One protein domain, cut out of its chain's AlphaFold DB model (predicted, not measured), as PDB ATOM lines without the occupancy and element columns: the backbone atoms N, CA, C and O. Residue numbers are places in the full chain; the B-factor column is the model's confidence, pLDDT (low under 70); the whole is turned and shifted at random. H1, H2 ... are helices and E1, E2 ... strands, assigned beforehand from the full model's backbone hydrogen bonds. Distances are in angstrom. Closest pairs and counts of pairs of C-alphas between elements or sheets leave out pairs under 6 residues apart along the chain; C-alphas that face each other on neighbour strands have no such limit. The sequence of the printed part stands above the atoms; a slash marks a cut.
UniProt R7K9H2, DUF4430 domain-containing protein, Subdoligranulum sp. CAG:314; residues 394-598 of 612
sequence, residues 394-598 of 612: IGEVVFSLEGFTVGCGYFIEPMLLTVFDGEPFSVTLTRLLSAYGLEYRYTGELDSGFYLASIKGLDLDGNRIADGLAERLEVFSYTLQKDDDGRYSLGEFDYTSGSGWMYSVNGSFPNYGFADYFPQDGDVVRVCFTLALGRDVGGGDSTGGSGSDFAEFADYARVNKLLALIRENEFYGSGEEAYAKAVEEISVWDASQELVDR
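Overview. This is residues 394 to 598 of the 612 residues of the protein "DUF4430 domain-containing protein" of Subdoligranulum sp. CAG:314 (UniProt R7K9H2). What is the main picture? A twisted sheet of four strands, E2 E1 E7 E6, runs through the middle, with H4 across one face; toward the other face stands a smaller sheet, E3 E4 E5, partly face to face with it and with crossed strands, and H1 packs on both sheets. H5, H6 and H7 gather loosely round H4. What makes it up, and how large is it? The printed part has 205 residues, of mixed class, in the order E1 E2 H1 E3 E4 H2 E5 E6 E7 H3 H4 H5 H6 H7; the first sheet is mixed, the second antiparallel. It is compact, with a radius of gyration of the C-alphas of 16.4 A and spans of 44 by 40 by 39 A.

Arrangement. How is the largest sheet joined? E2, residues 410 to 420, and E1, residues 394 to 402, form an antiparallel hairpin, with N 399 and O 415 2.8 A apart, and E2 bends by 70 degrees at residue 414. E1 is parallel to E7, residues 524 to 530, with N 525 and O 398 at 2.7 A; E7 and E6, residues 500 to 505, form a hairpin, with N 504 and O 526 at 2.8 A. What is on its faces? H4, residues 557 to 568, is on one face at a height over the sheet of 7.5 A, its closest C-alphas to E2 being Met 415 and Ala 564, 4.3 A apart. H1, residues 425 to 435, is on the opposite face at 8.4 A. How does the second sheet stand? E4, residues 448 to 458, is antiparallel to E3, residues 439 to 445, with N 453 and O 441 at 2.8 A, and to E5, residues 488 to 491, with N 457 and O 488 at 2.8 A. The two sheets form a sandwich, two sheets face to face, the parts that face each other 10.3 A centre to centre, with the strands of the one at 59 degrees to those of the other; H1 is over E3, along it at 17 degrees on the local plane. Where are the other helices? H5, residues 570 to 573, H6, residues 577 to 586, and H7, residues 593 to 598, are each close to H4 but not clearly touching it, the closest C-alphas being Ile 566 and Tyr 572, 6.7 A, Leu 563 and Tyr 579, 7.3 A, and Val 559 and Val 596, 7.0 A. H2, residues 469 to 473, and H3, residues 540 to 543, touch no helix. Every O i to N i+4 pair is within hydrogen-bond range in H1, H2, H4, H6 and H7; H3 and H5 are too short for one.

Along the chain. Where do the first and last elements lie? E1 begins at C-alpha 394, (38.595, 7.917, 0.923), and H7 ends at C-alpha 598, (18.052, -16.094, -5.203). Which elements are long? E4 measures 25.8 A, E1 25.3 A, E2 25.0 A and H4 16.5 A.

Size, cuts and confidence. How far does it reach? The two C-alphas farthest apart, Ser 546 and Gly 573, are 48.9 A apart. Are there cuts, long links or weak places? The printed part has no cut, and the links H2 to E5, E6 to E7 and H3 to H4 are long. Residues 543 to 547, of which 543 belongs to H3, have pLDDT under 70.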
ATOM      1  N   ILE A 394      39.801   7.473   1.638       96.31
ATOM      2  CA  ILE A 394      38.595   7.917   0.923       96.31
ATOM      3  C   ILE A 394      37.434   6.942   1.088       96.31
ATOM      4  O   ILE A 394      36.349   7.235   0.603       96.31
ATOM      5  N   GLY A 395      37.624   5.833   1.802       95.62
ATOM      6  CA  GLY A 395      36.585   4.848   2.080       95.62
ATOM      7  C   GLY A 395      37.035   3.428   1.778       95.62
ATOM      8  O   GLY A 395      38.230   3.123   1.801       95.62
ATOM      9  N   GLU A 396      36.064   2.569   1.492       96.69
ATOM     10  CA  GLU A 396      36.297   1.149   1.243       96.69
ATOM     11  C   GLU A 396      35.668   0.715  -0.073       96.69
ATOM     12  O   GLU A 396      34.573   1.146  -0.435       96.69
ATOM     13  N   VAL A 397      36.342  -0.194  -0.768       97.88
ATOM     14  CA  VAL A 397      35.778  -0.916  -1.908       97.88
ATOM     15  C   VAL A 397      35.595  -2.381  -1.564       97.88
ATOM     16  O   VAL A 397      36.322  -2.939  -0.744       97.88
ATOM     17  N   VAL A 398      34.643  -3.024  -2.225       98.62
ATOM     18  CA  VAL A 398      34.522  -4.480  -2.199       98.62
ATOM     19  C   VAL A 398      35.429  -5.040  -3.284       98.62
ATOM     20  O   VAL A 398      35.292  -4.660  -4.442       98.62
ATOM     21  N   PHE A 399      36.327  -5.955  -2.940       98.69
ATOM     22  CA  PHE A 399      37.210  -6.623  -3.893       98.69
ATOM     23  C   PHE A 399      36.972  -8.131  -3.914       98.69
ATOM     24  O   PHE A 399      36.851  -8.749  -2.859       98.69
ATOM     25  N   SER A 400      36.986  -8.729  -5.105       98.62
ATOM     26  CA  SER A 400      37.066 -10.183  -5.290       98.62
ATOM     27  C   SER A 400      38.002 -10.552  -6.441       98.62
ATOM     28  O   SER A 400      38.003  -9.871  -7.470       98.62
ATOM     29  N   LEU A 401      38.719 -11.670  -6.306       98.69
ATOM     30  CA  LEU A 401      39.546 -12.279  -7.353       98.69
ATOM     31  C   LEU A 401      39.045 -13.697  -7.632       98.69
ATOM     32  O   LEU A 401      38.974 -14.509  -6.711       98.69
ATOM     33  N   GLU A 402      38.735 -14.017  -8.885       97.69
ATOM     34  CA  GLU A 402      38.105 -15.294  -9.238       97.69
ATOM     35  C   GLU A 402      38.670 -15.965 -10.499       97.69
ATOM     36  O   GLU A 402      39.270 -15.330 -11.370       97.69
ATOM     37  N   GLY A 403      38.435 -17.276 -10.584       96.81
ATOM     38  CA  GLY A 403      38.776 -18.150 -11.704       96.81
ATOM     39  C   GLY A 403      37.608 -19.049 -12.105       96.81
ATOM     40  O   GLY A 403      37.789 -20.257 -12.266       96.81
ATOM     41  N   PHE A 404      36.401 -18.489 -12.242       96.25
ATOM     42  CA  PHE A 404      35.197 -19.269 -12.562       96.25
ATOM     43  C   PHE A 404      35.294 -19.953 -13.931       96.25
ATOM     44  O   PHE A 404      34.904 -21.111 -14.072       96.25
ATOM     45  N   THR A 405      35.902 -19.285 -14.915       96.12
ATOM     46  CA  THR A 405      36.162 -19.814 -16.270       96.12
ATOM     47  C   THR A 405      37.079 -21.038 -16.282       96.12
ATOM     48  O   THR A 405      37.035 -21.830 -17.225       96.12
ATOM     49  N   VAL A 406      37.883 -21.220 -15.230       96.06
ATOM     50  CA  VAL A 406      38.806 -22.353 -15.047       96.06
ATOM     51  C   VAL A 406      38.405 -23.264 -13.878       96.06
ATOM     52  O   VAL A 406      39.201 -24.092 -13.427       96.06
ATOM     53  N   GLY A 407      37.159 -23.139 -13.405       94.00
ATOM     54  CA  GLY A 407      36.562 -24.036 -12.415       94.00
ATOM     55  C   GLY A 407      37.175 -23.954 -11.016       94.00
ATOM     56  O   GLY A 407      37.049 -24.912 -10.258       94.00
ATOM     57  N   CYS A 408      37.846 -22.849 -10.673       95.31
ATOM     58  CA  CYS A 408      38.568 -22.691  -9.403       95.31
ATOM     59  C   CYS A 408      37.844 -21.811  -8.368       95.31
ATOM     60  O   CYS A 408      38.389 -21.566  -7.296       95.31
ATOM     61  N   GLY A 409      36.634 -21.326  -8.665       95.88
ATOM     62  CA  GLY A 409      35.885 -20.452  -7.760       95.88
ATOM     63  C   GLY A 409      36.615 -19.141  -7.444       95.88
ATOM     64  O   GLY A 409      37.295 -18.576  -8.306       95.88
ATOM     65  N   TYR A 410      36.443 -18.629  -6.224       97.56
ATOM     66  CA  TYR A 410      37.155 -17.438  -5.759       97.56
ATOM     67  C   TYR A 410      38.566 -17.788  -5.273       97.56
ATOM     68  O   TYR A 410      38.743 -18.614  -4.382       97.56
ATOM     69  N   PHE A 411      39.567 -17.079  -5.790       97.81
ATOM     70  CA  PHE A 411      40.922 -17.069  -5.233       97.81
ATOM     71  C   PHE A 411      41.023 -16.140  -4.023       97.81
ATOM     72  O   PHE A 411      41.729 -16.422  -3.057       97.81
ATOM     73  N   ILE A 412      40.309 -15.015  -4.094       98.12
ATOM     74  CA  ILE A 412      40.065 -14.108  -2.978       98.12
ATOM     75  C   ILE A 412      38.563 -13.844  -2.992       98.12
ATOM     76  O   ILE A 412      38.048 -13.175  -3.890       98.12
ATOM     77  N   GLU A 413      37.863 -14.425  -2.022       98.12
ATOM     78  CA  GLU A 413      36.439 -14.164  -1.801       98.12
ATOM     79  C   GLU A 413      36.182 -12.670  -1.535       98.12
ATOM     80  O   GLU A 413      37.096 -11.971  -1.088       98.12
ATOM     81  N   PRO A 414      34.948 -12.175  -1.756       98.50
ATOM     82  CA  PRO A 414      34.615 -10.773  -1.538       98.50
ATOM     83  C   PRO A 414      35.027 -10.259  -0.153       98.50
ATOM     84  O   PRO A 414      34.655 -10.829   0.874       98.50
ATOM     85  N   MET A 415      35.777  -9.159  -0.126       97.88
ATOM     86  CA  MET A 415      36.257  -8.512   1.098       97.88
ATOM     87  C   MET A 415      36.245  -6.987   0.972       97.88
ATOM     88  O   MET A 415      36.270  -6.462  -0.141       97.88
ATOM     89  N   LEU A 416      36.230  -6.283   2.106       98.06
ATOM     90  CA  LEU A 416      36.404  -4.832   2.145       98.06
ATOM     91  C   LEU A 416      37.891  -4.471   2.077       98.06
ATOM     92  O   LEU A 416      38.739  -5.122   2.691       98.06
ATOM     93  N   LEU A 417      38.203  -3.438   1.302       97.12
ATOM     94  CA  LEU A 417      39.552  -2.938   1.089       97.12
ATOM     95  C   LEU A 417      39.562  -1.419   1.210       97.12
ATOM     96  O   LEU A 417      38.937  -0.723   0.410       97.12
ATOM     97  N   THR A 418      40.314  -0.907   2.180       96.62
ATOM     98  CA  THR A 418      40.541   0.530   2.346       96.62
ATOM     99  C   THR A 418      41.274   1.106   1.134       96.62
ATOM    100  O   THR A 418      42.275   0.545   0.670       96.62
ATOM    101  N   VAL A 419      40.791   2.244   0.639       97.00
ATOM    102  CA  VAL A 419      41.348   2.965  -0.513       97.00
ATOM    103  C   VAL A 419      41.705   4.404  -0.148       97.00
ATOM    104  O   VAL A 419      41.127   5.002   0.763       97.00
ATOM    105  N   PHE A 420      42.678   4.960  -0.872       97.38
ATOM    106  CA  PHE A 420      43.303   6.245  -0.565       97.38
ATOM    107  C   PHE A 420      43.202   7.212  -1.740       97.38
ATOM    108  O   PHE A 420      43.155   6.810  -2.904       97.38
ATOM    109  N   ASP A 421      43.193   8.501  -1.424       97.44
ATOM    110  CA  ASP A 421      43.094   9.558  -2.422       97.44
ATOM    111  C   ASP A 421      44.274   9.551  -3.401       97.44
ATOM    112  O   ASP A 421      45.432   9.407  -3.008       97.44
ATOM    113  N   GLY A 422      43.973   9.716  -4.690       94.88
ATOM    114  CA  GLY A 422      44.970   9.747  -5.761       94.88
ATOM    115  C   GLY A 422      45.726   8.431  -6.003       94.88
ATOM    116  O   GLY A 422      46.605   8.412  -6.864       94.88
ATOM    117  N   GLU A 423      45.412   7.340  -5.295       96.56
ATOM    118  CA  GLU A 423      46.027   6.025  -5.516       96.56
ATOM    119  C   GLU A 423      45.300   5.297  -6.668       96.56
ATOM    120  O   GLU A 423      44.111   4.991  -6.539       96.56
ATOM    121  N   PRO A 424      45.964   5.006  -7.807       96.81
ATOM    122  CA  PRO A 424      45.358   4.189  -8.851       96.81
ATOM    123  C   PRO A 424      45.228   2.740  -8.372       96.81
ATOM    124  O   PRO A 424      46.086   2.226  -7.646       96.81
ATOM    125  N   PHE A 425      44.183   2.044  -8.814       97.62
ATOM    126  CA  PHE A 425      43.855   0.725  -8.274       97.62
ATOM    127  C   PHE A 425      44.929  -0.341  -8.526       97.62
ATOM    128  O   PHE A 425      45.029  -1.306  -7.779       97.62
ATOM    129  N   SER A 426      45.782  -0.175  -9.532       98.31
ATOM    130  CA  SER A 426      46.997  -0.982  -9.753       98.31
ATOM    131  C   SER A 426      47.939  -1.013  -8.541       98.31
ATOM    132  O   SER A 426      48.507  -2.062  -8.227       98.31
ATOM    133  N   VAL A 427      48.103   0.101  -7.820       97.94
ATOM    134  CA  VAL A 427      48.904   0.149  -6.583       97.94
ATOM    135  C   VAL A 427      48.198  -0.637  -5.480       97.94
ATOM    136  O   VAL A 427      48.811  -1.482  -4.825       97.94
ATOM    137  N   THR A 428      46.891  -0.422  -5.322       97.19
ATOM    138  CA  THR A 428      46.068  -1.119  -4.331       97.19
ATOM    139  C   THR A 428      46.063  -2.637  -4.571       97.19
ATOM    140  O   THR A 428      46.304  -3.419  -3.650       97.19
ATOM    141  N   LEU A 429      45.869  -3.057  -5.823       98.25
ATOM    142  CA  LEU A 429      45.837  -4.449  -6.264       98.25
ATOM    143  C   LEU A 429      47.166  -5.155  -5.996       98.25
ATOM    144  O   LEU A 429      47.189  -6.238  -5.420       98.25
ATOM    145  N   THR A 430      48.290  -4.548  -6.375       98.31
ATOM    146  CA  THR A 430      49.611  -5.170  -6.192       98.31
ATOM    147  C   THR A 430      50.002  -5.290  -4.714       98.31
ATOM    148  O   THR A 430      50.566  -6.312  -4.299       98.31
ATOM    149  N   ARG A 431      49.627  -4.302  -3.886       97.44
ATOM    150  CA  ARG A 431      49.736  -4.376  -2.419       97.44
ATOM    151  C   ARG A 431      48.910  -5.533  -1.850       97.44
ATOM    152  O   ARG A 431      49.428  -6.288  -1.027       97.44
ATOM    153  N   LEU A 432      47.668  -5.697  -2.307       98.00
ATOM    154  CA  LEU A 432      46.780  -6.775  -1.869       98.00
ATOM    155  C   LEU A 432      47.313  -8.161  -2.260       98.00
ATOM    156  O   LEU A 432      47.420  -9.032  -1.399       98.00
ATOM    157  N   LEU A 433      47.709  -8.357  -3.522       98.38
ATOM    158  CA  LEU A 433      48.270  -9.631  -3.989       98.38
ATOM    159  C   LEU A 433      49.508 -10.027  -3.169       98.38
ATOM    160  O   LEU A 433      49.606 -11.163  -2.705       98.38
ATOM    161  N   SER A 434      50.399  -9.068  -2.893       98.12
ATOM    162  CA  SER A 434      51.575  -9.293  -2.042       98.12
ATOM    163  C   SER A 434      51.196  -9.710  -0.617       98.12
ATOM    164  O   SER A 434      51.837 -10.591  -0.043       98.12
ATOM    165  N   ALA A 435      50.157  -9.098  -0.036       97.62
ATOM    166  CA  ALA A 435      49.676  -9.418   1.310       97.62
ATOM    167  C   ALA A 435      49.096 -10.840   1.409       97.62
ATOM    168  O   ALA A 435      49.223 -11.481   2.450       97.62
ATOM    169  N   TYR A 436      48.539 -11.356   0.310       97.38
ATOM    170  CA  TYR A 436      48.094 -12.748   0.177       97.38
ATOM    171  C   TYR A 436      49.234 -13.730  -0.152       97.38
ATOM    172  O   TYR A 436      48.994 -14.924  -0.314       97.38
ATOM    173  N   GLY A 437      50.483 -13.259  -0.239       97.31
ATOM    174  CA  GLY A 437      51.633 -14.092  -0.598       97.31
ATOM    175  C   GLY A 437      51.650 -14.516  -2.069       97.31
ATOM    176  O   GLY A 437      52.344 -15.473  -2.418       97.31
ATOM    177  N   LEU A 438      50.893 -13.820  -2.922       98.19
ATOM    178  CA  LEU A 438      50.828 -14.068  -4.355       98.19
ATOM    179  C   LEU A 438      51.921 -13.272  -5.073       98.19
ATOM    180  O   LEU A 438      52.134 -12.086  -4.820       98.19
ATOM    181  N   GLU A 439      52.599 -13.932  -6.003       98.19
ATOM    182  CA  GLU A 439      53.498 -13.280  -6.950       98.19
ATOM    183  C   GLU A 439      52.699 -12.828  -8.170       98.19
ATOM    184  O   GLU A 439      51.717 -13.459  -8.550       98.19
ATOM    185  N   TYR A 440      53.109 -11.742  -8.814       98.06
ATOM    186  CA  TYR A 440      52.419 -11.233  -9.995       98.06
ATOM    187  C   TYR A 440      53.406 -10.638 -10.991       98.06
ATOM    188  O   TYR A 440      54.484 -10.156 -10.635       98.06
ATOM    189  N   ARG A 441      53.014 -10.656 -12.262       98.25
ATOM    190  CA  ARG A 441      53.723  -9.998 -13.357       98.25
ATOM    191  C   ARG A 441      52.784  -9.011 -14.026       98.25
ATOM    192  O   ARG A 441      51.631  -9.338 -14.282       98.25
ATOM    193  N   TYR A 442      53.294  -7.834 -14.360       98.19
ATOM    194  CA  TYR A 442      52.574  -6.845 -15.150       98.19
ATOM    195  C   TYR A 442      53.472  -6.236 -16.230       98.19
ATOM    196  O   TYR A 442      54.697  -6.380 -16.193       98.19
ATOM    197  N   THR A 443      52.851  -5.574 -17.203       97.19
ATOM    198  CA  THR A 443      53.521  -4.659 -18.137       97.19
ATOM    199  C   THR A 443      53.069  -3.220 -17.876       97.19
ATOM    200  O   THR A 443      52.082  -3.000 -17.172       97.19
ATOM    201  N   GLY A 444      53.815  -2.243 -18.400       96.50
ATOM    202  CA  GLY A 444      53.612  -0.827 -18.084       96.50
ATOM    203  C   GLY A 444      54.161  -0.450 -16.707       96.50
ATOM    204  O   GLY A 444      55.056  -1.113 -16.187       96.50
ATOM    205  N   GLU A 445      53.614   0.617 -16.134       97.56
ATOM    206  CA  GLU A 445      53.952   1.139 -14.809       97.56
ATOM    207  C   GLU A 445      52.716   1.139 -13.911       97.56
ATOM    208  O   GLU A 445      51.585   1.096 -14.398       97.56
ATOM    209  N   LEU A 446      52.912   1.225 -12.592       96.75
ATOM    210  CA  LEU A 446      51.796   1.243 -11.641       96.75
ATOM    211  C   LEU A 446      50.848   2.430 -11.856       96.75
ATOM    212  O   LEU A 446      49.684   2.320 -11.509       96.75
ATOM    213  N   ASP A 447      51.289   3.537 -12.434       94.88
ATOM    214  CA  ASP A 447      50.481   4.739 -12.668       94.88
ATOM    215  C   ASP A 447      50.212   5.021 -14.157       94.88
ATOM    216  O   ASP A 447      49.595   6.031 -14.498       94.88
ATOM    217  N   SER A 448      50.654   4.141 -15.063       94.25
ATOM    218  CA  SER A 448      50.467   4.326 -16.503       94.25
ATOM    219  C   SER A 448      50.582   3.016 -17.279       94.25
ATOM    220  O   SER A 448      51.637   2.384 -17.313       94.25
ATOM    221  N   GLY A 449      49.519   2.648 -18.002       93.31
ATOM    222  CA  GLY A 449      49.533   1.499 -18.916       93.31
ATOM    223  C   GLY A 449      49.684   0.140 -18.225       93.31
ATOM    224  O   GLY A 449      50.147  -0.803 -18.859       93.31
ATOM    225  N   PHE A 450      49.327   0.047 -16.939       97.75
ATOM    226  CA  PHE A 450      49.384  -1.192 -16.169       97.75
ATOM    227  C   PHE A 450      48.491  -2.275 -16.785       97.75
ATOM    228  O   PHE A 450      47.274  -2.101 -16.888       97.75
ATOM    229  N   TYR A 451      49.083  -3.425 -17.095       96.50
ATOM    230  CA  TYR A 451      48.366  -4.634 -17.489       96.50
ATOM    231  C   TYR A 451      48.845  -5.828 -16.664       96.50
ATOM    232  O   TYR A 451      50.031  -6.164 -16.700       96.50
ATOM    233  N   LEU A 452      47.932  -6.471 -15.932       98.19
ATOM    234  CA  LEU A 452      48.224  -7.655 -15.125       98.19
ATOM    235  C   LEU A 452      48.393  -8.878 -16.035       98.19
ATOM    236  O   LEU A 452      47.418  -9.444 -16.521       98.19
ATOM    237  N   ALA A 453      49.640  -9.288 -16.246       98.00
ATOM    238  CA  ALA A 453      49.990 -10.376 -17.150       98.00
ATOM    239  C   ALA A 453      49.815 -11.752 -16.499       98.00
ATOM    240  O   ALA A 453      49.355 -12.678 -17.156       98.00
ATOM    241  N   SER A 454      50.171 -11.919 -15.223       98.31
ATOM    242  CA  SER A 454      49.979 -13.197 -14.525       98.31
ATOM    243  C   SER A 454      49.963 -13.063 -13.005       98.31
ATOM    244  O   SER A 454      50.520 -12.111 -12.452       98.31
ATOM    245  N   ILE A 455      49.364 -14.054 -12.341       98.62
ATOM    246  CA  ILE A 455      49.403 -14.252 -10.890       98.62
ATOM    247  C   ILE A 455      49.901 -15.675 -10.606       98.62
ATOM    248  O   ILE A 455      49.425 -16.644 -11.198       98.62
ATOM    249  N   LYS A 456      50.859 -15.805  -9.692       98.25
ATOM    250  CA  LYS A 456      51.481 -17.057  -9.263       98.25
ATOM    251  C   LYS A 456      51.273 -17.282  -7.766       98.25
ATOM    252  O   LYS A 456      51.323 -16.350  -6.970       98.25
ATOM    253  N   GLY A 457      51.067 -18.541  -7.387       97.19
ATOM    254  CA  GLY A 457      50.725 -18.948  -6.022       97.19
ATOM    255  C   GLY A 457      49.225 -19.129  -5.777       97.19
ATOM    256  O   GLY A 457      48.840 -19.363  -4.637       97.19
ATOM    257  N   LEU A 458      48.398 -19.047  -6.825       96.69
ATOM    258  CA  LEU A 458      46.967 -19.353  -6.755       96.69
ATOM    259  C   LEU A 458      46.730 -20.847  -6.490       96.69
ATOM    260  O   LEU A 458      47.506 -21.697  -6.945       96.69
ATOM    261  N   ASP A 459      45.632 -21.167  -5.807       94.38
ATOM    262  CA  ASP A 459      45.142 -22.541  -5.717       94.38
ATOM    263  C   ASP A 459      44.397 -22.912  -7.007       94.38
ATOM    264  O   ASP A 459      43.265 -22.497  -7.231       94.38
ATOM    265  N   LEU A 460      45.072 -23.661  -7.880       95.56
ATOM    266  CA  LEU A 460      44.507 -24.206  -9.117       95.56
ATOM    267  C   LEU A 460      44.388 -25.735  -9.047       95.56
ATOM    268  O   LEU A 460      44.410 -26.398 -10.090       95.56
ATOM    269  N   ASP A 461      44.323 -26.336  -7.855       91.94
ATOM    270  CA  ASP A 461      44.141 -27.783  -7.754       91.94
ATOM    271  C   ASP A 461      42.802 -28.179  -8.416       91.94
ATOM    272  O   ASP A 461      41.726 -27.698  -8.074       91.94
ATOM    273  N   GLY A 462      42.870 -29.054  -9.425       88.12
ATOM    274  CA  GLY A 462      41.690 -29.476 -10.191       88.12
ATOM    275  C   GLY A 462      41.218 -28.502 -11.278       88.12
ATOM    276  O   GLY A 462      40.147 -28.740 -11.840       88.12
ATOM    277  N   ASN A 463      42.010 -27.469 -11.601       94.25
ATOM    278  CA  ASN A 463      41.705 -26.518 -12.672       94.25
ATOM    279  C   ASN A 463      41.311 -27.212 -13.980       94.25
ATOM    280  O   ASN A 463      41.927 -28.200 -14.386       94.25
ATOM    281  N   ARG A 464      40.277 -26.685 -14.631       92.06
ATOM    282  CA  ARG A 464      39.824 -27.093 -15.963       92.06
ATOM    283  C   ARG A 464      38.969 -25.989 -16.553       92.06
ATOM    284  O   ARG A 464      38.242 -25.336 -15.817       92.06
ATOM    285  N   ILE A 465      38.983 -25.828 -17.873       94.19
ATOM    286  CA  ILE A 465      38.011 -24.940 -18.527       94.19
ATOM    287  C   ILE A 465      36.600 -25.358 -18.094       94.19
ATOM    288  O   ILE A 465      36.286 -26.552 -18.143       94.19
ATOM    289  N   ALA A 466      35.792 -24.391 -17.654       92.19
ATOM    290  CA  ALA A 466      34.445 -24.623 -17.156       92.19
ATOM    291  C   ALA A 466      33.587 -25.402 -18.168       92.19
ATOM    292  O   ALA A 466      33.704 -25.233 -19.390       92.19
ATOM    293  N   ASP A 467      32.715 -26.263 -17.642       82.19
ATOM    294  CA  ASP A 467      31.793 -27.055 -18.452       82.19
ATOM    295  C   ASP A 467      30.864 -26.096 -19.236       82.19
ATOM    296  O   ASP A 467      30.439 -25.067 -18.719       82.19
ATOM    297  N   GLY A 468      30.611 -26.366 -20.521       85.19
ATOM    298  CA  GLY A 468      29.888 -25.455 -21.427       85.19
ATOM    299  C   GLY A 468      30.752 -24.362 -22.083       85.19
ATOM    300  O   GLY A 468      30.562 -24.074 -23.267       85.19
ATOM    301  N   LEU A 469      31.761 -23.815 -21.393       91.31
ATOM    302  CA  LEU A 469      32.708 -22.861 -21.995       91.31
ATOM    303  C   LEU A 469      33.659 -23.554 -22.978       91.31
ATOM    304  O   LEU A 469      33.883 -23.055 -24.081       91.31
ATOM    305  N   ALA A 470      34.169 -24.736 -22.621       87.88
ATOM    306  CA  ALA A 470      35.053 -25.513 -23.496       87.88
ATOM    307  C   ALA A 470      34.410 -25.827 -24.862       87.88
ATOM    308  O   ALA A 470      35.084 -25.771 -25.891       87.88
ATOM    309  N   GLU A 471      33.100 -26.106 -24.881       85.06
ATOM    310  CA  GLU A 471      32.339 -26.362 -26.111       85.06
ATOM    311  C   GLU A 471      32.261 -25.118 -27.001       85.06
ATOM    312  O   GLU A 471      32.433 -25.213 -28.212       85.06
ATOM    313  N   ARG A 472      32.051 -23.942 -26.398       88.31
ATOM    314  CA  ARG A 472      31.942 -22.659 -27.111       88.31
ATOM    315  C   ARG A 472      33.274 -22.168 -27.666       88.31
ATOM    316  O   ARG A 472      33.290 -21.492 -28.689       88.31
ATOM    317  N   LEU A 473      34.370 -22.490 -26.986       88.19
ATOM    318  CA  LEU A 473      35.725 -22.149 -27.414       88.19
ATOM    319  C   LEU A 473      36.265 -23.087 -28.505       88.19
ATOM    320  O   LEU A 473      37.279 -22.766 -29.117       88.19
ATOM    321  N   GLU A 474      35.620 -24.236 -28.741       84.44
ATOM    322  CA  GLU A 474      36.090 -25.286 -29.659       84.44
ATOM    323  C   GLU A 474      37.532 -25.756 -29.365       84.44
ATOM    324  O   GLU A 474      38.281 -26.157 -30.259       84.44
ATOM    325  N   VAL A 475      37.936 -25.728 -28.089       82.00
ATOM    326  CA  VAL A 475      39.272 -26.147 -27.638       82.00
ATOM    327  C   VAL A 475      39.220 -27.464 -26.873       82.00
ATOM    328  O   VAL A 475      38.260 -27.778 -26.169       82.00
ATOM    329  N   PHE A 476      40.301 -28.238 -26.961       75.38
ATOM    330  CA  PHE A 476      40.494 -29.374 -26.069       75.38
ATOM    331  C   PHE A 476      40.894 -28.864 -24.685       75.38
ATOM    332  O   PHE A 476      41.923 -28.207 -24.538       75.38
ATOM    333  N   SER A 477      40.087 -29.186 -23.675       71.44
ATOM    334  CA  SER A 477      40.402 -28.855 -22.286       71.44
ATOM    335  C   SER A 477      41.674 -29.588 -21.844       71.44
ATOM    336  O   SER A 477      41.820 -30.796 -22.054       71.44
ATOM    337  N   TYR A 478      42.600 -28.851 -21.241       80.06
ATOM    338  CA  TYR A 478      43.771 -29.380 -20.550       80.06
ATOM    339  C   TYR A 478      43.887 -28.695 -19.190       80.06
ATOM    340  O   TYR A 478      43.233 -27.683 -18.958       80.06
ATOM    341  N   THR A 479      44.694 -29.252 -18.292       88.56
ATOM    342  CA  THR A 479      44.914 -28.676 -16.963       88.56
ATOM    343  C   THR A 479      46.315 -28.088 -16.869       88.56
ATOM    344  O   THR A 479      47.299 -28.706 -17.303       88.56
ATOM    345  N   LEU A 480      46.421 -26.891 -16.301       91.50
ATOM    346  CA  LEU A 480      47.699 -26.293 -15.949       91.50
ATOM    347  C   LEU A 480      48.399 -27.148 -14.895       91.50
ATOM    348  O   LEU A 480      47.769 -27.742 -14.014       91.50
ATOM    349  N   GLN A 481      49.721 -27.210 -15.014       93.31
ATOM    350  CA  GLN A 481      50.599 -27.923 -14.096       93.31
ATOM    351  C   GLN A 481      51.330 -26.925 -13.200       93.31
ATOM    352  O   GLN A 481      51.467 -25.753 -13.540       93.31
ATOM    353  N   LYS A 482      51.790 -27.404 -12.042       93.44
ATOM    354  CA  LYS A 482      52.657 -26.626 -11.154       93.44
ATOM    355  C   LYS A 482      54.015 -26.419 -11.835       93.44
ATOM    356  O   LYS A 482      54.513 -27.335 -12.491       93.44
ATOM    357  N   ASP A 483      54.603 -25.245 -11.638       92.19
ATOM    358  CA  ASP A 483      55.984 -24.953 -12.026       92.19
ATOM    359  C   ASP A 483      56.984 -25.776 -11.186       92.19
ATOM    360  O   ASP A 483      56.615 -26.449 -10.218       92.19
ATOM    361  N   ASP A 484      58.277 -25.680 -11.511       92.50
ATOM    362  CA  ASP A 484      59.373 -26.379 -10.816       92.50
ATOM    363  C   ASP A 484      59.429 -26.105  -9.298       92.50
ATOM    364  O   ASP A 484      59.922 -26.932  -8.529       92.50
ATOM    365  N   ASP A 485      58.922 -24.953  -8.848       93.31
ATOM    366  CA  ASP A 485      58.830 -24.577  -7.433       93.31
ATOM    367  C   ASP A 485      57.548 -25.079  -6.745       93.31
ATOM    368  O   ASP A 485      57.285 -24.738  -5.591       93.31
ATOM    369  N   GLY A 486      56.753 -25.904  -7.432       94.31
ATOM    370  CA  GLY A 486      55.549 -26.532  -6.896       94.31
ATOM    371  C   GLY A 486      54.349 -25.594  -6.777       94.31
ATOM    372  O   GLY A 486      53.395 -25.929  -6.077       94.31
ATOM    373  N   ARG A 487      54.373 -24.432  -7.439       96.00
ATOM    374  CA  ARG A 487      53.286 -23.443  -7.410       96.00
ATOM    375  C   ARG A 487      52.667 -23.274  -8.788       96.00
ATOM    376  O   ARG A 487      53.349 -23.404  -9.800       96.00
ATOM    377  N   TYR A 488      51.378 -22.967  -8.827       97.06
ATOM    378  CA  TYR A 488      50.694 -22.634 -10.069       97.06
ATOM    379  C   TYR A 488      50.916 -21.182 -10.472       97.06
ATOM    380  O   TYR A 488      50.995 -20.308  -9.609       97.06
ATOM    381  N   SER A 489      50.938 -20.936 -11.777       96.56
ATOM    382  CA  SER A 489      50.838 -19.612 -12.383       96.56
ATOM    383  C   SER A 489      49.650 -19.604 -13.341       96.56
ATOM    384  O   SER A 489      49.467 -20.568 -14.079       96.56
ATOM    385  N   LEU A 490      48.865 -18.529 -13.313       98.06
ATOM    386  CA  LEU A 490      47.776 -18.266 -14.251       98.06
ATOM    387  C   LEU A 490      47.960 -16.874 -14.851       98.06
ATOM    388  O   LEU A 490      48.031 -15.871 -14.130       98.06
ATOM    389  N   GLY A 491      48.060 -16.802 -16.167       97.25
ATOM    390  CA  GLY A 491      48.341 -15.571 -16.876       97.25
ATOM    391  C   GLY A 491      47.781 -15.524 -18.281       97.25
ATOM    392  O   GLY A 491      47.072 -16.412 -18.749       97.25
ATOM    393  N   GLU A 492      48.098 -14.423 -18.947       96.69
ATOM    394  CA  GLU A 492      47.759 -14.226 -20.341       96.69
ATOM    395  C   GLU A 492      48.244 -15.394 -21.202       96.69
ATOM    396  O   GLU A 492      49.326 -15.949 -20.993       96.69
ATOM    397  N   PHE A 493      47.422 -15.751 -22.184       94.88
ATOM    398  CA  PHE A 493      47.661 -16.853 -23.117       94.88
ATOM    399  C   PHE A 493      47.618 -18.276 -22.529       94.88
ATOM    400  O   PHE A 493      47.791 -19.240 -23.282       94.88
ATOM    401  N   ASP A 494      47.344 -18.444 -21.232       95.06
ATOM    402  CA  ASP A 494      47.070 -19.768 -20.668       95.06
ATOM    403  C   ASP A 494      45.703 -20.284 -21.144       95.06
ATOM    404  O   ASP A 494      44.723 -19.548 -21.180       95.06
ATOM    405  N   TYR A 495      45.607 -21.565 -21.502       93.00
ATOM    406  CA  TYR A 495      44.468 -22.234 -22.159       93.00
ATOM    407  C   TYR A 495      44.184 -21.800 -23.600       93.00
ATOM    408  O   TYR A 495      44.007 -22.658 -24.466       93.00
ATOM    409  N   THR A 496      44.136 -20.498 -23.882       93.38
ATOM    410  CA  THR A 496      43.809 -19.958 -25.209       93.38
ATOM    411  C   THR A 496      44.596 -18.684 -25.497       93.38
ATOM    412  O   THR A 496      45.049 -18.000 -24.586       93.38
ATOM    413  N   SER A 497      44.685 -18.285 -26.768       92.75
ATOM    414  CA  SER A 497      45.296 -17.001 -27.139       92.75
ATOM    415  C   SER A 497      44.492 -15.766 -26.706       92.75
ATOM    416  O   SER A 497      45.012 -14.660 -26.803       92.75
ATOM    417  N   GLY A 498      43.226 -15.929 -26.309       92.69
ATOM    418  CA  GLY A 498      42.361 -14.843 -25.843       92.69
ATOM    419  C   GLY A 498      42.332 -14.698 -24.324       92.69
ATOM    420  O   GLY A 498      41.540 -13.907 -23.816       92.69
ATOM    421  N   SER A 499      43.139 -15.481 -23.603       95.88
ATOM    422  CA  SER A 499      43.081 -15.523 -22.148       95.88
ATOM    423  C   SER A 499      43.851 -14.394 -21.476       95.88
ATOM    424  O   SER A 499      44.900 -13.980 -21.971       95.88
ATOM    425  N   GLY A 500      43.373 -13.953 -20.313       97.12
ATOM    426  CA  GLY A 500      43.998 -12.893 -19.524       97.12
ATOM    427  C   GLY A 500      43.164 -12.458 -18.319       97.12
ATOM    428  O   GLY A 500      42.109 -13.021 -18.032       97.12
ATOM    429  N   TRP A 501      43.645 -11.442 -17.605       98.00
ATOM    430  CA  TRP A 501      42.954 -10.862 -16.452       98.00
ATOM    431  C   TRP A 501      42.128  -9.646 -16.864       98.00
ATOM    432  O   TRP A 501      42.634  -8.725 -17.505       98.00
ATOM    433  N   MET A 502      40.866  -9.625 -16.453       96.88
ATOM    434  CA  MET A 502      39.944  -8.508 -16.647       96.88
ATOM    435  C   MET A 502      39.364  -8.062 -15.316       96.88
ATOM    436  O   MET A 502      39.476  -8.761 -14.307       96.88
ATOM    437  N   TYR A 503      38.736  -6.891 -15.308       97.50
ATOM    438  CA  TYR A 503      38.027  -6.419 -14.135       97.50
ATOM    439  C   TYR A 503      36.745  -5.690 -14.497       97.50
ATOM    440  O   TYR A 503      36.664  -5.045 -15.542       97.50
ATOM    441  N   SER A 504      35.772  -5.777 -13.599       96.19
ATOM    442  CA  SER A 504      34.588  -4.939 -13.612       96.19
ATOM    443  C   SER A 504      34.515  -4.065 -12.363       96.19
ATOM    444  O   SER A 504      35.022  -4.426 -11.298       96.19
ATOM    445  N   VAL A 505      33.889  -2.901 -12.511       96.31
ATOM    446  CA  VAL A 505      33.561  -1.955 -11.445       96.31
ATOM    447  C   VAL A 505      32.055  -1.742 -11.482       96.31
ATOM    448  O   VAL A 505      31.512  -1.327 -12.509       96.31
ATOM    449  N   ASN A 506      31.368  -2.057 -10.384       94.25
ATOM    450  CA  ASN A 506      29.909  -1.941 -10.267       94.25
ATOM    451  C   ASN A 506      29.176  -2.630 -11.441       94.25
ATOM    452  O   ASN A 506      28.294  -2.050 -12.075       94.25
ATOM    453  N   GLY A 507      29.633  -3.835 -11.805       90.94
ATOM    454  CA  GLY A 507      29.082  -4.631 -12.908       90.94
ATOM    455  C   GLY A 507      29.471  -4.169 -14.324       90.94
ATOM    456  O   GLY A 507      29.165  -4.865 -15.283       90.94
ATOM    457  N   SER A 508      30.166  -3.033 -14.498       90.50
ATOM    458  CA  SER A 508      30.709  -2.585 -15.800       90.50
ATOM    459  C   SER A 508      32.127  -3.075 -16.010       90.50
ATOM    460  O   SER A 508      32.938  -2.879 -15.115       90.50
ATOM    461  N   PHE A 509      32.484  -3.574 -17.190       93.94
ATOM    462  CA  PHE A 509      33.891  -3.737 -17.573       93.94
ATOM    463  C   PHE A 509      34.446  -2.426 -18.138       93.94
ATOM    464  O   PHE A 509      33.995  -2.024 -19.215       93.94
ATOM    465  N   PRO A 510      35.396  -1.748 -17.465       94.25
ATOM    466  CA  PRO A 510      35.915  -0.480 -17.952       94.25
ATOM    467  C   PRO A 510      36.715  -0.628 -19.243       94.25
ATOM    468  O   PRO A 510      37.406  -1.625 -19.437       94.25
ATOM    469  N   ASN A 511      36.704   0.399 -20.095       93.38
ATOM    470  CA  ASN A 511      37.561   0.431 -21.287       93.38
ATOM    471  C   ASN A 511      38.978   0.988 -21.056       93.38
ATOM    472  O   ASN A 511      39.644   1.447 -21.983       93.38
ATOM    473  N   TYR A 512      39.439   0.985 -19.810       94.50
ATOM    474  CA  TYR A 512      40.756   1.466 -19.404       94.50
ATOM    475  C   TYR A 512      41.357   0.535 -18.348       94.50
ATOM    476  O   TYR A 512      40.645  -0.207 -17.672       94.50
ATOM    477  N   GLY A 513      42.684   0.549 -18.209       95.31
ATOM    478  CA  GLY A 513      43.400  -0.343 -17.292       95.31
ATOM    479  C   GLY A 513      43.358   0.107 -15.827       95.31
ATOM    480  O   GLY A 513      42.967   1.228 -15.511       95.31
ATOM    481  N   PHE A 514      43.849  -0.749 -14.925       97.06
ATOM    482  CA  PHE A 514      43.886  -0.479 -13.478       97.06
ATOM    483  C   PHE A 514      44.651   0.797 -13.085       97.06
ATOM    484  O   PHE A 514      44.339   1.396 -12.062       97.06
ATOM    485  N   ALA A 515      45.629   1.224 -13.894       96.94
ATOM    486  CA  ALA A 515      46.365   2.476 -13.685       96.94
ATOM    487  C   ALA A 515      45.506   3.734 -13.901       96.94
ATOM    488  O   ALA A 515      45.844   4.812 -13.417       96.94
ATOM    489  N   ASP A 516      44.402   3.608 -14.637       96.75
ATOM    490  CA  ASP A 516      43.496   4.705 -14.956       96.75
ATOM    491  C   ASP A 516      42.200   4.672 -14.128       96.75
ATOM    492  O   ASP A 516      41.400   5.617 -14.201       96.75
ATOM    493  N   TYR A 517      42.016   3.615 -13.330       97.25
ATOM    494  CA  TYR A 517      40.925   3.451 -12.377       97.25
ATOM    495  C   TYR A 517      41.306   4.028 -11.007       97.25
ATOM    496  O   TYR A 517      42.219   3.534 -10.346       97.25
ATOM    497  N   PHE A 518      40.567   5.057 -10.587       96.94
ATOM    498  CA  PHE A 518      40.677   5.692  -9.274       96.94
ATOM    499  C   PHE A 518      39.425   5.341  -8.459       96.94
ATOM    500  O   PHE A 518      38.342   5.842  -8.792       96.94
ATOM    501  N   PRO A 519      39.549   4.467  -7.447       96.12
ATOM    502  CA  PRO A 519      38.407   3.952  -6.698       96.12
ATOM    503  C   PRO A 519      37.619   5.042  -5.984       96.12
ATOM    504  O   PRO A 519      38.198   6.009  -5.492       96.12
ATOM    505  N   GLN A 520      36.307   4.858  -5.876       95.50
ATOM    506  CA  GLN A 520      35.442   5.645  -5.004       95.50
ATOM    507  C   GLN A 520      34.883   4.776  -3.877       95.50
ATOM    508  O   GLN A 520      34.774   3.556  -3.998       95.50
ATOM    509  N   ASP A 521      34.513   5.427  -2.773       95.69
ATOM    510  CA  ASP A 521      33.875   4.768  -1.635       95.69
ATOM    511  C   ASP A 521      32.649   3.960  -2.083       95.69
ATOM    512  O   ASP A 521      31.763   4.473  -2.774       95.69
ATOM    513  N   GLY A 522      32.598   2.695  -1.682       94.75
ATOM    514  CA  GLY A 522      31.504   1.780  -1.970       94.75
ATOM    515  C   GLY A 522      31.547   1.082  -3.331       94.75
ATOM    516  O   GLY A 522      30.634   0.288  -3.581       94.75
ATOM    517  N   ASP A 523      32.561   1.327  -4.172       97.19
ATOM    518  CA  ASP A 523      32.729   0.609  -5.441       97.19
ATOM    519  C   ASP A 523      32.894  -0.904  -5.213       97.19
ATOM    520  O   ASP A 523      33.488  -1.357  -4.231       97.19
ATOM    521  N   VAL A 524      32.386  -1.708  -6.151       98.19
ATOM    522  CA  VAL A 524      32.550  -3.167  -6.162       98.19
ATOM    523  C   VAL A 524      33.424  -3.573  -7.339       98.19
ATOM    524  O   VAL A 524      33.011  -3.463  -8.493       98.19
ATOM    525  N   VAL A 525      34.625  -4.059  -7.037       98.44
ATOM    526  CA  VAL A 525      35.658  -4.438  -7.998       98.44
ATOM    527  C   VAL A 525      35.777  -5.957  -8.068       98.44
ATOM    528  O   VAL A 525      36.199  -6.612  -7.113       98.44
ATOM    529  N   ARG A 526      35.446  -6.528  -9.226       98.19
ATOM    530  CA  ARG A 526      35.618  -7.958  -9.508       98.19
ATOM    531  C   ARG A 526      36.749  -8.127 -10.508       98.19
ATOM    532  O   ARG A 526      36.633  -7.638 -11.622       98.19
ATOM    533  N   VAL A 527      37.812  -8.832 -10.131       98.50
ATOM    534  CA  VAL A 527      38.884  -9.249 -11.045       98.50
ATOM    535  C   VAL A 527      38.652 -10.706 -11.430       98.50
ATOM    536  O   VAL A 527      38.603 -11.579 -10.564       98.50
ATOM    537  N   CYS A 528      38.503 -10.965 -12.724       97.56
ATOM    538  CA  CYS A 528      38.162 -12.276 -13.263       97.56
ATOM    539  C   CYS A 528      39.102 -12.694 -14.392       97.56
ATOM    540  O   CYS A 528      39.653 -11.857 -15.113       97.56
ATOM    541  N   PHE A 529      39.273 -14.003 -14.553       97.88
ATOM    542  CA  PHE A 529      40.065 -14.570 -15.636       97.88
ATOM    543  C   PHE A 529      39.181 -14.863 -16.852       97.88
ATOM    544  O   PHE A 529      38.190 -15.579 -16.736       97.88
ATOM    545  N   THR A 530      39.540 -14.325 -18.013       96.69
ATOM    546  CA  THR A 530      38.890 -14.611 -19.301       96.69
ATOM    547  C   THR A 530      39.716 -15.620 -20.090       96.69
ATOM    548  O   THR A 530      40.937 -15.660 -19.954       96.69
ATOM    549  N   LEU A 531      39.050 -16.397 -20.942       95.50
ATOM    550  CA  LEU A 531      39.605 -17.249 -21.993       95.50
ATOM    551  C   LEU A 531      39.233 -16.756 -23.404       95.50
ATOM    552  O   LEU A 531      39.493 -17.443 -24.389       95.50
ATOM    553  N   ALA A 532      38.559 -15.610 -23.535       94.38
ATOM    554  CA  ALA A 532      37.941 -15.182 -24.791       94.38
ATOM    555  C   ALA A 532      37.888 -13.658 -24.975       94.38
ATOM    556  O   ALA A 532      36.918 -13.146 -25.539       94.38
ATOM    557  N   LEU A 533      38.910 -12.924 -24.517       92.75
ATOM    558  CA  LEU A 533      38.964 -11.454 -24.583       92.75
ATOM    559  C   LEU A 533      37.714 -10.793 -23.969       92.75
ATOM    560  O   LEU A 533      37.186  -9.819 -24.497       92.75
ATOM    561  N   GLY A 534      37.194 -11.355 -22.883       93.56
ATOM    562  CA  GLY A 534      36.036 -10.835 -22.160       93.56
ATOM    563  C   GLY A 534      34.690 -11.414 -22.569       93.56
ATOM    564  O   GLY A 534      33.753 -11.347 -21.776       93.56
ATOM    565  N   ARG A 535      34.583 -12.044 -23.745       92.81
ATOM    566  CA  ARG A 535      33.303 -12.582 -24.248       92.81
ATOM    567  C   ARG A 535      32.715 -13.681 -23.366       92.81
ATOM    568  O   ARG A 535      31.523 -13.958 -23.404       92.81
ATOM    569  N   ASP A 536      33.558 -14.343 -22.594       94.12
ATOM    570  CA  ASP A 536      33.208 -15.392 -21.648       94.12
ATOM    571  C   ASP A 536      33.019 -14.877 -20.214       94.12
ATOM    572  O   ASP A 536      32.833 -15.690 -19.322       94.12
ATOM    573  N   VAL A 537      33.058 -13.569 -19.961       93.88
ATOM    574  CA  VAL A 537      32.833 -13.007 -18.614       93.88
ATOM    575  C   VAL A 537      31.920 -11.775 -18.599       93.88
ATOM    576  O   VAL A 537      31.738 -11.180 -17.537       93.88
ATOM    577  N   GLY A 538      31.348 -11.396 -19.748       90.50
ATOM    578  CA  GLY A 538      30.454 -10.238 -19.892       90.50
ATOM    579  C   GLY A 538      31.170  -8.933 -20.247       90.50
ATOM    580  O   GLY A 538      30.663  -7.847 -19.980       90.50
ATOM    581  N   GLY A 539      32.403  -9.037 -20.746       90.00
ATOM    582  CA  GLY A 539      33.292  -7.912 -21.017       90.00
ATOM    583  C   GLY A 539      33.754  -7.819 -22.469       90.00
ATOM    584  O   GLY A 539      34.711  -7.086 -22.721       90.00
ATOM    585  N   GLY A 540      33.144  -8.545 -23.414       88.19
ATOM    586  CA  GLY A 540      33.587  -8.576 -24.817       88.19
ATOM    587  C   GLY A 540      33.660  -7.189 -25.466       88.19
ATOM    588  O   GLY A 540      34.621  -6.876 -26.170       88.19
ATOM    589  N   ASP A 541      32.708  -6.325 -25.127       81.19
ATOM    590  CA  ASP A 541      32.614  -4.948 -25.622       81.19
ATOM    591  C   ASP A 541      33.788  -4.065 -25.160       81.19
ATOM    592  O   ASP A 541      34.197  -3.131 -25.847       81.19
ATOM    593  N   SER A 542      34.394  -4.377 -24.009       79.31
ATOM    594  CA  SER A 542      35.501  -3.591 -23.435       79.31
ATOM    595  C   SER A 542      36.863  -3.852 -24.089       79.31
ATOM    596  O   SER A 542      37.798  -3.073 -23.898       79.31
ATOM    597  N   THR A 543      36.997  -4.928 -24.872       68.38
ATOM    598  CA  THR A 543      38.261  -5.314 -25.525       68.38
ATOM    599  C   THR A 543      38.301  -4.964 -27.015       68.38
ATOM    600  O   THR A 543      39.279  -5.277 -27.697       68.38
ATOM    601  N   GLY A 544      37.262  -4.291 -27.535       56.84
ATOM    602  CA  GLY A 544      37.139  -3.935 -28.953       56.84
ATOM    603  C   GLY A 544      36.960  -5.146 -29.878       56.84
ATOM    604  O   GLY A 544      37.259  -5.068 -31.072       56.84
ATOM    605  N   GLY A 545      36.532  -6.289 -29.327       53.97
ATOM    606  CA  GLY A 545      36.295  -7.524 -30.065       53.97
ATOM    607  C   GLY A 545      34.987  -7.487 -30.858       53.97
ATOM    608  O   GLY A 545      33.951  -7.057 -30.372       53.97
ATOM    609  N   SER A 546      35.004  -7.993 -32.092       51.91
ATOM    610  CA  SER A 546      33.844  -7.993 -32.996       51.91
ATOM    611  C   SER A 546      32.892  -9.179 -32.766       51.91
ATOM    612  O   SER A 546      32.607  -9.934 -33.703       51.91
ATOM    613  N   GLY A 547      32.436  -9.415 -31.534       62.16
ATOM    614  CA  GLY A 547      31.515 -10.519 -31.260       62.16
ATOM    615  C   GLY A 547      30.823 -10.424 -29.911       62.16
ATOM    616  O   GLY A 547      31.473 -10.151 -28.911       62.16
ATOM    617  N   SER A 548      29.525 -10.743 -29.895       77.44
ATOM    618  CA  SER A 548      28.710 -10.765 -28.678       77.44
ATOM    619  C   SER A 548      29.302 -11.686 -27.617       77.44
ATOM    620  O   SER A 548      29.959 -12.691 -27.945       77.44
ATOM    621  N   ASP A 549      29.002 -11.389 -26.361       87.56
ATOM    622  CA  ASP A 549      29.271 -12.288 -25.251       87.56
ATOM    623  C   ASP A 549      28.676 -13.683 -25.507       87.56
ATOM    624  O   ASP A 549      27.715 -13.879 -26.263       87.56
ATOM    625  N   PHE A 550      29.306 -14.694 -24.916       88.00
ATOM    626  CA  PHE A 550      28.881 -16.077 -25.041       88.00
ATOM    627  C   PHE A 550      27.584 -16.333 -24.268       88.00
ATOM    628  O   PHE A 550      26.731 -17.094 -24.728       88.00
ATOM    629  N   ALA A 551      27.391 -15.698 -23.124       84.44
ATOM    630  CA  ALA A 551      26.195 -15.846 -22.312       84.44
ATOM    631  C   ALA A 551      25.731 -14.482 -21.804       84.44
ATOM    632  O   ALA A 551      26.455 -13.495 -21.907       84.44
ATOM    633  N   GLU A 552      24.526 -14.445 -21.244       85.06
ATOM    634  CA  GLU A 552      24.153 -13.368 -20.334       85.06
ATOM    635  C   GLU A 552      24.825 -13.651 -18.989       85.06
ATOM    636  O   GLU A 552      24.657 -14.735 -18.427       85.06
ATOM    637  N   PHE A 553      25.611 -12.698 -18.493       88.25
ATOM    638  CA  PHE A 553      26.320 -12.822 -17.224       88.25
ATOM    639  C   PHE A 553      25.592 -12.036 -16.138       88.25
ATOM    640  O   PHE A 553      25.189 -10.894 -16.355       88.25
ATOM    641  N   ALA A 554      25.431 -12.649 -14.965       92.62
ATOM    642  CA  ALA A 554      24.816 -11.992 -13.820       92.62
ATOM    643  C   ALA A 554      25.654 -10.810 -13.303       92.62
ATOM    644  O   ALA A 554      26.887 -10.839 -13.326       92.62
ATOM    645  N   ASP A 555      24.984  -9.800 -12.751       92.69
ATOM    646  CA  ASP A 555      25.629  -8.738 -11.986       92.69
ATOM    647  C   ASP A 555      25.934  -9.213 -10.556       92.69
ATOM    648  O   ASP A 555      25.050  -9.366  -9.705       92.69
ATOM    649  N   TYR A 556      27.223  -9.414 -10.283       95.50
ATOM    650  CA  TYR A 556      27.726  -9.846  -8.982       95.50
ATOM    651  C   TYR A 556      27.883  -8.709  -7.965       95.50
ATOM    652  O   TYR A 556      28.170  -8.986  -6.799       95.50
ATOM    653  N   ALA A 557      27.710  -7.437  -8.344       95.38
ATOM    654  CA  ALA A 557      28.053  -6.313  -7.473       95.38
ATOM    655  C   ALA A 557      27.307  -6.373  -6.127       95.38
ATOM    656  O   ALA A 557      27.906  -6.253  -5.053       95.38
ATOM    657  N   ARG A 558      25.995  -6.640  -6.170       95.12
ATOM    658  CA  ARG A 558      25.147  -6.714  -4.970       95.12
ATOM    659  C   ARG A 558      25.489  -7.902  -4.075       95.12
ATOM    660  O   ARG A 558      25.555  -7.734  -2.857       95.12
ATOM    661  N   VAL A 559      25.701  -9.086  -4.655       97.19
ATOM    662  CA  VAL A 559      26.018 -10.292  -3.875       97.19
ATOM    663  C   VAL A 559      27.430 -10.229  -3.300       97.19
ATOM    664  O   VAL A 559      27.601 -10.529  -2.124       97.19
ATOM    665  N   ASN A 560      28.415  -9.726  -4.048       98.12
ATOM    666  CA  ASN A 560      29.782  -9.560  -3.549       98.12
ATOM    667  C   ASN A 560      29.828  -8.569  -2.384       98.12
ATOM    668  O   ASN A 560      30.478  -8.838  -1.375       98.12
ATOM    669  N   LYS A 561      29.094  -7.453  -2.478       97.25
ATOM    670  CA  LYS A 561      28.974  -6.506  -1.362       97.25
ATOM    671  C   LYS A 561      28.368  -7.159  -0.125       97.25
ATOM    672  O   LYS A 561      28.866  -6.959   0.979       97.25
ATOM    673  N   LEU A 562      27.322  -7.964  -0.304       97.44
ATOM    674  CA  LEU A 562      26.688  -8.685   0.795       97.44
ATOM    675  C   LEU A 562      27.634  -9.712   1.436       97.44
ATOM    676  O   LEU A 562      27.735  -9.754   2.659       97.44
ATOM    677  N   LEU A 563      28.346 -10.500   0.628       98.38
ATOM    678  CA  LEU A 563      29.323 -11.486   1.099       98.38
ATOM    679  C   LEU A 563      30.450 -10.822   1.900       98.38
ATOM    680  O   LEU A 563      30.729 -11.254   3.018       98.38
ATOM    681  N   ALA A 564      31.021  -9.730   1.382       98.12
ATOM    682  CA  ALA A 564      32.056  -8.972   2.081       98.12
ATOM    683  C   ALA A 564      31.565  -8.462   3.444       98.12
ATOM    684  O   ALA A 564      32.238  -8.651   4.454       98.12
ATOM    685  N   LEU A 565      30.354  -7.893   3.500       96.81
ATOM    686  CA  LEU A 565      29.760  -7.407   4.749       96.81
ATOM    687  C   LEU A 565      29.468  -8.532   5.747       96.81
ATOM    688  O   LEU A 565      29.675  -8.349   6.945       96.81
ATOM    689  N   ILE A 566      28.970  -9.682   5.286       97.81
ATOM    690  CA  ILE A 566      28.724 -10.851   6.144       97.81
ATOM    691  C   ILE A 566      30.027 -11.330   6.771       97.81
ATOM    692  O   ILE A 566      30.065 -11.564   7.979       97.81
ATOM    693  N   ARG A 567      31.088 -11.446   5.971       96.62
ATOM    694  CA  ARG A 567      32.396 -11.892   6.445       96.62
ATOM    695  C   ARG A 567      33.021 -10.896   7.422       96.62
ATOM    696  O   ARG A 567      33.497 -11.317   8.472       96.62
ATOM    697  N   GLU A 568      32.966  -9.603   7.105       96.38
ATOM    698  CA  GLU A 568      33.478  -8.531   7.972       96.38
ATOM    699  C   GLU A 568      32.792  -8.527   9.344       96.38
ATOM    700  O   GLU A 568      33.424  -8.327  10.375       96.38
ATOM    701  N   ASN A 569      31.488  -8.811   9.375       95.81
ATOM    702  CA  ASN A 569      30.701  -8.854  10.607       95.81
ATOM    703  C   ASN A 569      30.705 -10.239  11.277       95.81
ATOM    704  O   ASN A 569      29.762 -10.574  11.996       95.81
ATOM    705  N   GLU A 570      31.732 -11.058  11.027       96.44
ATOM    706  CA  GLU A 570      31.897 -12.395  11.616       96.44
ATOM    707  C   GLU A 570      30.625 -13.257  11.490       96.44
ATOM    708  O   GLU A 570      30.159 -13.897  12.440       96.44
ATOM    709  N   PHE A 571      30.015 -13.238  10.299       97.06
ATOM    710  CA  PHE A 571      28.788 -13.967   9.968       97.06
ATOM    711  C   PHE A 571      27.586 -13.602  10.854       97.06
ATOM    712  O   PHE A 571      26.668 -14.407  11.027       97.06
ATOM    713  N   TYR A 572      27.596 -12.412  11.467       94.88
ATOM    714  CA  TYR A 572      26.569 -11.914  12.392       94.88
ATOM    715  C   TYR A 572      26.234 -12.890  13.540       94.88
ATOM    716  O   TYR A 572      25.142 -12.855  14.108       94.88
ATOM    717  N   GLY A 573      27.165 -13.787  13.885       92.94
ATOM    718  CA  GLY A 573      26.962 -14.839  14.885       92.94
ATOM    719  C   GLY A 573      26.096 -16.026  14.432       92.94
ATOM    720  O   GLY A 573      25.870 -16.933  15.234       92.94
ATOM    721  N   SER A 574      25.638 -16.060  13.174       93.56
ATOM    722  CA  SER A 574      24.831 -17.158  12.609       93.56
ATOM    723  C   SER A 574      25.671 -18.337  12.089       93.56
ATOM    724  O   SER A 574      25.114 -19.390  11.783       93.56
ATOM    725  N   GLY A 575      26.999 -18.190  12.031       95.75
ATOM    726  CA  GLY A 575      27.928 -19.197  11.502       95.75
ATOM    727  C   GLY A 575      28.080 -19.145   9.979       95.75
ATOM    728  O   GLY A 575      27.336 -18.453   9.296       95.75
ATOM    729  N   GLU A 576      29.061 -19.874   9.443       97.38
ATOM    730  CA  GLU A 576      29.498 -19.749   8.040       97.38
ATOM    731  C   GLU A 576      28.733 -20.636   7.040       97.38
ATOM    732  O   GLU A 576      28.908 -20.486   5.837       97.38
ATOM    733  N   GLU A 577      27.878 -21.555   7.498       97.81
ATOM    734  CA  GLU A 577      27.282 -22.605   6.649       97.81
ATOM    735  C   GLU A 577      26.510 -22.036   5.447       97.81
ATOM    736  O   GLU A 577      26.726 -22.446   4.306       97.81
ATOM    737  N   ALA A 578      25.648 -21.043   5.685       97.56
ATOM    738  CA  ALA A 578      24.891 -20.388   4.620       97.56
ATOM    739  C   ALA A 578      25.791 -19.567   3.682       97.56
ATOM    740  O   ALA A 578      25.501 -19.467   2.493       97.56
ATOM    741  N   TYR A 579      26.883 -19.001   4.207       98.44
ATOM    742  CA  TYR A 579      27.865 -18.270   3.406       98.44
ATOM    743  C   TYR A 579      28.643 -19.223   2.497       98.44
ATOM    744  O   TYR A 579      28.692 -19.000   1.294       98.44
ATOM    745  N   ALA A 580      29.178 -20.316   3.045       98.19
ATOM    746  CA  ALA A 580      29.944 -21.302   2.292       98.19
ATOM    747  C   ALA A 580      29.103 -21.919   1.165       98.19
ATOM    748  O   ALA A 580      29.561 -21.992   0.026       98.19
ATOM    749  N   LYS A 581      27.840 -22.268   1.457       98.00
ATOM    750  CA  LYS A 581      26.892 -22.741   0.442       98.00
ATOM    751  C   LYS A 581      26.675 -21.697  -0.658       98.00
ATOM    752  O   LYS A 581      26.702 -22.040  -1.834       98.00
ATOM    753  N   ALA A 582      26.449 -20.436  -0.286       98.06
ATOM    754  CA  ALA A 582      26.229 -19.361  -1.247       98.06
ATOM    755  C   ALA A 582      27.442 -19.153  -2.161       98.06
ATOM    756  O   ALA A 582      27.271 -19.054  -3.373       98.06
ATOM    757  N   VAL A 583      28.650 -19.123  -1.588       98.12
ATOM    758  CA  VAL A 583      29.908 -18.996  -2.333       98.12
ATOM    759  C   VAL A 583      30.075 -20.159  -3.306       98.12
ATOM    760  O   VAL A 583      30.328 -19.912  -4.481       98.12
ATOM    761  N   GLU A 584      29.891 -21.403  -2.860       96.75
ATOM    762  CA  GLU A 584      29.968 -22.592  -3.722       96.75
ATOM    763  C   GLU A 584      28.967 -22.516  -4.886       96.75
ATOM    764  O   GLU A 584      29.317 -22.779  -6.035       96.75
ATOM    765  N   GLU A 585      27.732 -22.111  -4.598       97.31
ATOM    766  CA  GLU A 585      26.623 -22.110  -5.550       97.31
ATOM    767  C   GLU A 585      26.766 -21.052  -6.657       97.31
ATOM    768  O   GLU A 585      26.377 -21.313  -7.796       97.31
ATOM    769  N   ILE A 586      27.341 -19.882  -6.353       96.62
ATOM    770  CA  ILE A 586      27.565 -18.812  -7.343       96.62
ATOM    771  C   ILE A 586      28.953 -18.860  -7.989       96.62
ATOM    772  O   ILE A 586      29.203 -18.111  -8.924       96.62
ATOM    773  N   SER A 587      29.856 -19.728  -7.524       95.62
ATOM    774  CA  SER A 587      31.224 -19.855  -8.051       95.62
ATOM    775  C   SER A 587      31.288 -20.660  -9.355       95.62
ATOM    776  O   SER A 587      32.099 -21.577  -9.507       95.62
ATOM    777  N   VAL A 588      30.410 -20.332 -10.300       93.25
ATOM    778  CA  VAL A 588      30.263 -21.007 -11.591       93.25
ATOM    779  C   VAL A 588      30.338 -19.997 -12.731       93.25
ATOM    780  O   VAL A 588      29.974 -18.832 -12.583       93.25
ATOM    781  N   TRP A 589      30.833 -20.446 -13.882       92.94
ATOM    782  CA  TRP A 589      31.134 -19.581 -15.024       92.94
ATOM    783  C   TRP A 589      29.915 -18.815 -15.569       92.94
ATOM    784  O   TRP A 589      30.003 -17.609 -15.788       92.94
ATOM    785  N   ASP A 590      28.786 -19.491 -15.767       91.06
ATOM    786  CA  ASP A 590      27.585 -18.968 -16.428       91.06
ATOM    787  C   ASP A 590      26.387 -18.864 -15.472       91.06
ATOM    788  O   ASP A 590      25.247 -19.166 -15.833       91.06
ATOM    789  N   ALA A 591      26.635 -18.431 -14.230       93.44
ATOM    790  CA  ALA A 591      25.562 -18.185 -13.271       93.44
ATOM    791  C   ALA A 591      24.525 -17.202 -13.843       93.44
ATOM    792  O   ALA A 591      24.870 -16.096 -14.269       93.44
ATOM    793  N   SER A 592      23.246 -17.588 -13.804       94.56
ATOM    794  CA  SER A 592      22.153 -16.720 -14.247       94.56
ATOM    795  C   SER A 592      21.851 -15.624 -13.221       94.56
ATOM    796  O   SER A 592      22.123 -15.778 -12.024       94.56
ATOM    797  N   GLN A 593      21.230 -14.526 -13.661       96.00
ATOM    798  CA  GLN A 593      20.817 -13.460 -12.743       96.00
ATOM    799  C   GLN A 593      19.830 -13.978 -11.686       96.00
ATOM    800  O   GLN A 593      19.931 -13.610 -10.518       96.00
ATOM    801  N   GLU A 594      18.926 -14.895 -12.046       97.12
ATOM    802  CA  GLU A 594      17.982 -15.501 -11.099       97.12
ATOM    803  C   GLU A 594      18.687 -16.325 -10.016       97.12
ATOM    804  O   GLU A 594      18.227 -16.355  -8.872       97.12
ATOM    805  N   LEU A 595      19.790 -17.003 -10.359       96.62
ATOM    806  CA  LEU A 595      20.608 -17.731  -9.394       96.62
ATOM    807  C   LEU A 595      21.229 -16.762  -8.384       96.62
ATOM    808  O   LEU A 595      21.064 -16.952  -7.178       96.62
ATOM    809  N   VAL A 596      21.888 -15.711  -8.876       97.44
ATOM    810  CA  VAL A 596      22.548 -14.704  -8.035       97.44
ATOM    811  C   VAL A 596      21.538 -13.967  -7.151       97.44
ATOM    812  O   VAL A 596      21.760 -13.832  -5.947       97.44
ATOM    813  N   ASP A 597      20.386 -13.571  -7.697       97.38
ATOM    814  CA  ASP A 597      19.316 -12.912  -6.942       97.38
ATOM    815  C   ASP A 597      18.705 -13.833  -5.881       97.38
ATOM    816  O   ASP A 597      18.404 -13.399  -4.763       97.38
ATOM    817  N   ARG A 598      18.516 -15.120  -6.194       97.88
ATOM    818  CA  ARG A 598      18.052 -16.094  -5.203       97.88
ATOM    819  C   ARG A 598      19.056 -16.223  -4.063       97.88
ATOM    820  O   ARG A 598      18.648 -16.110  -2.910       97.88
TER     821      ARG A 598